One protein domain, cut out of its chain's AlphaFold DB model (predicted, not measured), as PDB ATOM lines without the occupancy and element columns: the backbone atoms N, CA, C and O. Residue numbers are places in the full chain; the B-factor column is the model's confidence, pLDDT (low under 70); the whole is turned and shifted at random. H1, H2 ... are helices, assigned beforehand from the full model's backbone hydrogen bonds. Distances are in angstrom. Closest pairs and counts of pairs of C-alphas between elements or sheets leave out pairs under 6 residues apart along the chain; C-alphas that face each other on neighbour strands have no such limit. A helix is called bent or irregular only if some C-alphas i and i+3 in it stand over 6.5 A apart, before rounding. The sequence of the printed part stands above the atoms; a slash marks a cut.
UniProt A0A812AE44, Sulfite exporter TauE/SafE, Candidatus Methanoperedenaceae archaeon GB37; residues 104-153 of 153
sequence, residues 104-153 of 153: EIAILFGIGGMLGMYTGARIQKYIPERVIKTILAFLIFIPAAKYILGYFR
ATOM      1  N   GLU A 104       8.946 -16.104  56.224       93.12
ATOM      2  CA  GLU A 104       8.789 -15.462  54.913       93.12
ATOM      3  C   GLU A 104      10.021 -15.682  54.030       93.12
ATOM      4  O   GLU A 104       9.912 -16.166  52.900       93.12
ATOM      5  N   ILE A 105      11.209 -15.395  54.569       92.50
ATOM      6  CA  ILE A 105      12.481 -15.588  53.866       92.50
ATOM      7  C   ILE A 105      12.704 -17.083  53.626       92.50
ATOM      8  O   ILE A 105      13.081 -17.476  52.523       92.50
ATOM      9  N   ALA A 106      12.407 -17.928  54.618       90.38
ATOM     10  CA  ALA A 106      12.543 -19.376  54.498       90.38
ATOM     11  C   ALA A 106      11.687 -19.953  53.359       90.38
ATOM     12  O   ALA A 106      12.186 -20.753  52.566       90.38
ATOM     13  N   ILE A 107      10.426 -19.525  53.225       93.12
ATOM     14  CA  ILE A 107       9.544 -19.969  52.136       93.12
ATOM     15  C   ILE A 107      10.032 -19.440  50.785       93.12
ATOM     16  O   ILE A 107      10.093 -20.207  49.823       93.12
ATOM     17  N   LEU A 108      10.411 -18.160  50.698       95.12
ATOM     18  CA  LEU A 108      10.913 -17.562  49.456       95.12
ATOM     19  C   LEU A 108      12.174 -18.282  48.955       95.12
ATOM     20  O   LEU A 108      12.245 -18.671  47.786       95.12
ATOM     21  N   PHE A 109      13.140 -18.527  49.844       92.69
ATOM     22  CA  PHE A 109      14.348 -19.289  49.525       92.69
ATOM     23  C   PHE A 109      14.048 -20.763  49.243       92.69
ATOM     24  O   PHE A 109      14.655 -21.341  48.343       92.69
ATOM     25  N   GLY A 110      13.099 -21.369  49.959       92.25
ATOM     26  CA  GLY A 110      12.683 -22.754  49.746       92.25
ATOM     27  C   GLY A 110      12.090 -22.974  48.355       92.25
ATOM     28  O   GLY A 110      12.552 -23.842  47.612       92.25
ATOM     29  N   ILE A 111      11.118 -22.148  47.960       95.62
ATOM     30  CA  ILE A 111      10.482 -22.225  46.638       95.62
ATOM     31  C   ILE A 111      11.490 -21.867  45.539       95.62
ATOM     32  O   ILE A 111      11.598 -22.593  44.549       95.62
ATOM     33  N   GLY A 112      12.266 -20.794  45.719       95.62
ATOM     34  CA  GLY A 112      13.293 -20.386  44.759       95.62
ATOM     35  C   GLY A 112      14.361 -21.461  44.549       95.62
ATOM     36  O   GLY A 112      14.695 -21.796  43.411       95.62
ATOM     37  N   GLY A 113      14.843 -22.066  45.636       93.38
ATOM     38  CA  GLY A 113      15.803 -23.166  45.604       93.38
ATOM     39  C   GLY A 113      15.240 -24.422  44.939       93.38
ATOM     40  O   GLY A 113      15.917 -25.033  44.115       93.38
ATOM     41  N   MET A 114      13.985 -24.779  45.225       94.38
ATOM     42  CA  MET A 114      13.318 -25.930  44.609       94.38
ATOM     43  C   MET A 114      13.138 -25.743  43.096       94.38
ATOM     44  O   MET A 114      13.479 -26.636  42.316       94.38
ATOM     45  N   LEU A 115      12.655 -24.573  42.667       96.06
ATOM     46  CA  LEU A 115      12.504 -24.243  41.250       96.06
ATOM     47  C   LEU A 115      13.860 -24.211  40.537       96.06
ATOM     48  O   LEU A 115      13.997 -24.786  39.455       96.06
ATOM     49  N   GLY A 116      14.876 -23.603  41.152       94.06
ATOM     50  CA  GLY A 116      16.239 -23.555  40.622       94.06
ATOM     51  C   GLY A 116      16.873 -24.941  40.489       94.06
ATOM     52  O   GLY A 116      17.428 -25.269  39.442       94.06
ATOM     53  N   MET A 117      16.736 -25.798  41.506       91.56
ATOM     54  CA  MET A 117      17.243 -27.172  41.474       91.56
ATOM     55  C   MET A 117      16.555 -27.995  40.380       91.56
ATOM     56  O   MET A 117      17.228 -28.678  39.608       91.56
ATOM     57  N   TYR A 118      15.225 -27.919  40.283       94.31
ATOM     58  CA  TYR A 118      14.457 -28.690  39.306       94.31
ATOM     59  C   TYR A 118      14.754 -28.258  37.865       94.31
ATOM     60  O   TYR A 118      15.046 -29.094  37.003       94.31
ATOM     61  N   THR A 119      14.725 -26.950  37.600       94.06
ATOM     62  CA  THR A 119      15.049 -26.396  36.277       94.06
ATOM     63  C   THR A 119      16.511 -26.650  35.918       94.06
ATOM     64  O   THR A 119      16.787 -27.126  34.817       94.06
ATOM     65  N   GLY A 120      17.435 -26.455  36.861       91.00
ATOM     66  CA  GLY A 120      18.856 -26.746  36.701       91.00
ATOM     67  C   GLY A 120      19.121 -28.207  36.342       91.00
ATOM     68  O   GLY A 120      19.776 -28.477  35.338       91.00
ATOM     69  N   ALA A 121      18.543 -29.162  37.079       90.06
ATOM     70  CA  ALA A 121      18.680 -30.593  36.796       90.06
ATOM     71  C   ALA A 121      18.094 -30.987  35.429       90.06
ATOM     72  O   ALA A 121      18.594 -31.898  34.761       90.06
ATOM     73  N   ARG A 122      17.035 -30.301  34.980       91.75
ATOM     74  CA  ARG A 122      16.439 -30.534  33.659       91.75
ATOM     75  C   ARG A 122      17.315 -29.985  32.538       91.75
ATOM     76  O   ARG A 122      17.515 -30.678  31.542       91.75
ATOM     77  N   ILE A 123      17.840 -28.775  32.711       92.06
ATOM     78  CA  ILE A 123      18.689 -28.083  31.738       92.06
ATOM     79  C   ILE A 123      20.065 -28.754  31.634       92.06
ATOM     80  O   ILE A 123      20.608 -28.848  30.536       92.06
ATOM     81  N   GLN A 124      20.593 -29.305  32.734       89.94
ATOM     82  CA  GLN A 124      21.889 -29.991  32.780       89.94
ATOM     83  C   GLN A 124      22.029 -31.083  31.706       89.94
ATOM     84  O   GLN A 124      23.118 -31.291  31.186       89.94
ATOM     85  N   LYS A 125      20.929 -31.752  31.330       88.62
ATOM     86  CA  LYS A 125      20.923 -32.804  30.298       88.62
ATOM     87  C   LYS A 125      21.160 -32.289  28.875       88.62
ATOM     88  O   LYS A 125      21.515 -33.082  28.010       88.62
ATOM     89  N   TYR A 126      20.935 -30.998  28.628       91.00
ATOM     90  CA  TYR A 126      21.047 -30.376  27.305       91.00
ATOM     91  C   TYR A 126      22.329 -29.552  27.133       91.00
ATOM     92  O   TYR A 126      22.646 -29.147  26.017       91.00
ATOM     93  N   ILE A 127      23.067 -29.293  28.216       90.50
ATOM     94  CA  ILE A 127      24.289 -28.484  28.191       90.50
ATOM     95  C   ILE A 127      25.517 -29.408  28.163       90.50
ATOM     96  O   ILE A 127      25.584 -30.357  28.945       90.50
ATOM     97  N   PRO A 128      26.528 -29.135  27.315       91.75
ATOM     98  CA  PRO A 128      27.770 -29.900  27.319       91.75
ATOM     99  C   PRO A 128      28.517 -29.758  28.654       91.75
ATOM    100  O   PRO A 128      28.635 -28.668  29.217       91.75
ATOM    101  N   GLU A 129      29.106 -30.859  29.126       88.69
ATOM    102  CA  GLU A 129      29.789 -30.958  30.426       88.69
ATOM    103  C   GLU A 129      30.857 -29.870  30.640       88.69
ATOM    104  O   GLU A 129      31.002 -29.336  31.740       88.69
ATOM    105  N   ARG A 130      31.573 -29.484  29.574       92.12
ATOM    106  CA  ARG A 130      32.600 -28.431  29.622       92.12
ATOM    107  C   ARG A 130      32.027 -27.080  30.056       92.12
ATOM    108  O   ARG A 130      32.669 -26.373  30.829       92.12
ATOM    109  N   VAL A 131      30.824 -26.736  29.595       92.38
ATOM    110  CA  VAL A 131      30.162 -25.471  29.944       92.38
ATOM    111  C   VAL A 131      29.700 -25.505  31.397       92.38
ATOM    112  O   VAL A 131      29.966 -24.558  32.128       92.38
ATOM    113  N   ILE A 132      29.121 -26.621  31.854       88.81
ATOM    114  CA  ILE A 132      28.710 -26.796  33.258       88.81
ATOM    115  C   ILE A 132      29.910 -26.643  34.200       88.81
ATOM    116  O   ILE A 132      29.845 -25.873  35.157       88.81
ATOM    117  N   LYS A 133      31.027 -27.324  33.906       89.06
ATOM    118  CA  LYS A 133      32.259 -27.216  34.704       89.06
ATOM    119  C   LYS A 133      32.810 -25.792  34.725       89.06
ATOM    120  O   LYS A 133      33.239 -25.327  35.773       89.06
ATOM    121  N   THR A 134      32.768 -25.097  33.588       93.12
ATOM    122  CA  THR A 134      33.243 -23.709  33.487       93.12
ATOM    123  C   THR A 134      32.372 -22.767  34.317       93.12
ATOM    124  O   THR A 134      32.899 -21.990  35.106       93.12
ATOM    125  N   ILE A 135      31.044 -22.877  34.208       92.38
ATOM    126  CA  ILE A 135      30.097 -22.083  35.004       92.38
ATOM    127  C   ILE A 135      30.322 -22.321  36.501       92.38
ATOM    128  O   ILE A 135      30.413 -21.362  37.264       92.38
ATOM    129  N   LEU A 136      30.467 -23.583  36.916       88.75
ATOM    130  CA  LEU A 136      30.734 -23.937  38.309       88.75
ATOM    131  C   LEU A 136      32.064 -23.350  38.803       88.75
ATOM    132  O   LEU A 136      32.119 -22.795  39.897       88.75
ATOM    133  N   ALA A 137      33.121 -23.428  37.988       91.25
ATOM    134  CA  ALA A 137      34.420 -22.854  38.319       91.25
ATOM    135  C   ALA A 137      34.324 -21.338  38.544       91.25
ATOM    136  O   ALA A 137      34.830 -20.844  39.549       91.25
ATOM    137  N   PHE A 138      33.614 -20.607  37.677       95.12
ATOM    138  CA  PHE A 138      33.383 -19.171  37.865       95.12
ATOM    139  C   PHE A 138      32.554 -18.865  39.118       95.12
ATOM    140  O   PHE A 138      32.910 -17.965  39.875       95.12
ATOM    141  N   LEU A 139      31.491 -19.633  39.374       91.12
ATOM    142  CA  LEU A 139      30.634 -19.482  40.557       91.12
ATOM    143  C   LEU A 139      31.393 -19.627  41.879       91.12
ATOM    144  O   LEU A 139      31.034 -18.969  42.848       91.12
ATOM    145  N   ILE A 140      32.430 -20.464  41.920       89.38
ATOM    146  CA  ILE A 140      33.290 -20.634  43.100       89.38
ATOM    147  C   ILE A 140      34.391 -19.564  43.123       89.38
ATOM    148  O   ILE A 140      34.680 -18.984  44.170       89.38
ATOM    149  N   PHE A 141      34.995 -19.275  41.967       94.75
ATOM    150  CA  PHE A 141      36.123 -18.354  41.857       94.75
ATOM    151  C   PHE A 141      35.749 -16.912  42.214       94.75
ATOM    152  O   PHE A 141      36.509 -16.243  42.906       94.75
ATOM    153  N   ILE A 142      34.573 -16.434  41.793       94.69
ATOM    154  CA  ILE A 142      34.119 -15.058  42.057       94.69
ATOM    155  C   ILE A 142      34.027 -14.752  43.565       94.69
ATOM    156  O   ILE A 142      34.675 -13.800  44.009       94.69
ATOM    157  N   PRO A 143      33.270 -15.510  44.388       91.12
ATOM    158  CA  PRO A 143      33.224 -15.264  45.824       91.12
ATOM    159  C   PRO A 143      34.587 -15.484  46.485       91.12
ATOM    160  O   PRO A 143      34.960 -14.678  47.333       91.12
ATOM    161  N   ALA A 144      35.369 -16.486  46.066       90.62
ATOM    162  CA  ALA A 144      36.718 -16.701  46.597       90.62
ATOM    163  C   ALA A 144      37.636 -15.487  46.365       90.62
ATOM    164  O   ALA A 144      38.258 -14.988  47.303       90.62
ATOM    165  N   ALA A 145      37.664 -14.953  45.141       93.50
ATOM    166  CA  ALA A 145      38.420 -13.752  44.804       93.50
ATOM    167  C   ALA A 145      37.921 -12.530  45.589       93.50
ATOM    168  O   ALA A 145      38.731 -11.752  46.090       93.50
ATOM    169  N   LYS A 146      36.599 -12.381  45.755       93.81
ATOM    170  CA  LYS A 146      36.004 -11.295  46.546       93.81
ATOM    171  C   LYS A 146      36.444 -11.350  48.013       93.81
ATOM    172  O   LYS A 146      36.780 -10.308  48.565       93.81
ATOM    173  N   TYR A 147      36.463 -12.530  48.632       91.44
ATOM    174  CA  TYR A 147      36.929 -12.689  50.012       91.44
ATOM    175  C   TYR A 147      38.422 -12.369  50.163       91.44
ATOM    176  O   TYR A 147      38.799 -11.695  51.115       91.44
ATOM    177  N   ILE A 148      39.261 -12.786  49.208       93.19
ATOM    178  CA  ILE A 148      40.705 -12.492  49.225       93.19
ATOM    179  C   ILE A 148      40.959 -10.995  49.048       93.19
ATOM    180  O   ILE A 148      41.706 -10.404  49.815       93.19
ATOM    181  N   LEU A 149      40.322 -10.355  48.067       92.88
ATOM    182  CA  LEU A 149      40.482  -8.917  47.838       92.88
ATOM    183  C   LEU A 149      39.928  -8.089  49.003       92.88
ATOM    184  O   LEU A 149      40.507  -7.064  49.349       92.88
ATOM    185  N   GLY A 150      38.839  -8.549  49.623       88.50
ATOM    186  CA  GLY A 150      38.275  -7.942  50.826       88.50
ATOM    187  C   GLY A 150      39.168  -8.061  52.063       88.50
ATOM    188  O   GLY A 150      39.002  -7.276  52.981       88.50
ATOM    189  N   TYR A 151      40.127  -8.990  52.092       88.06
ATOM    190  CA  TYR A 151      41.109  -9.086  53.177       88.06
ATOM    191  C   TYR A 151      42.196  -7.999  53.097       88.06
ATOM    192  O   TYR A 151      42.765  -7.617  54.114       88.06
ATOM    193  N   PHE A 152      42.488  -7.491  51.896       84.06
ATOM    194  CA  PHE A 152      43.533  -6.485  51.666       84.06
ATOM    195  C   PHE A 152      43.028  -5.030  51.713       84.06
ATOM    196  O   PHE A 152      43.806  -4.119  51.433       84.06
ATOM    197  N   ARG A 153      41.748  -4.799  52.030       68.75
ATOM    198  CA  ARG A 153      41.125  -3.470  52.090       68.75
ATOM    199  C   ARG A 153      40.576  -3.196  53.481       68.75
ATOM    200  O   ARG A 153      40.793  -2.061  53.952       68.75
TER     201      ARG A 153
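What this domain is: This is residues 104 to 153 of the 153 residues of the protein "Sulfite exporter TauE/SafE" of Candidatus Methanoperedenaceae archaeon GB37 (UniProt A0A812AE44). What shape does the model have? It is a wide, open V of two long helices, H1 and H2, which make its two arms, with the turn at residues 124 to 128 at the point and an empty space between the arms. How much is printed, and of what class? The printed part has 50 residues with two named helices, H1 then H2, and no named strand, and its class is all helix. How spread out is it? It is only just extended, close to loose, with a radius of gyration of the C-alphas of 15.1 A, and it is flat, spanning 40 by 37 by 6 A.

Where its parts are: Where does the first helix run? H1 holds residues 104 to 123, from C-alpha 104 at (8.789, -15.462, 54.913) to C-alpha 123 at (18.689, -28.083, 31.738), 28.2 A. Where does the second run? H2 holds residues 129 to 151, 33.5 A from first to last C-alpha, and ends with C-alpha 151 at (41.109, -9.086, 53.177). Is either helix bent? Neither is bent or irregular, but H2 only just: C-alphas 140 and 143 are 6.0 A apart.

How they stand to each other: Do the two helices touch? H1 and H2 are apart, with no C-alpha of the one within 8 A of the other. Which residues stand free? Residues 104 to 123, 125 to 131 and 133 to 153 stand free, with no C-alpha 8 or more apart along the chain within 10 A. How complete are the helix backbones? In H1 every O i to N i+4 pair is within hydrogen-bond range, and in H2 18 of 19 are.

The domain as a whole: How large is it? The two C-alphas farthest apart, those of Lys 125 and Arg 153, are 41.8 A apart. Is there a cut or a long link? The printed part has no cut, and the link from H1 to H2 is tight, with 5 residues. Where is confidence low? The mean pLDDT of the printed part is 91.4, and residue 153, the chain's last, is the one under 70.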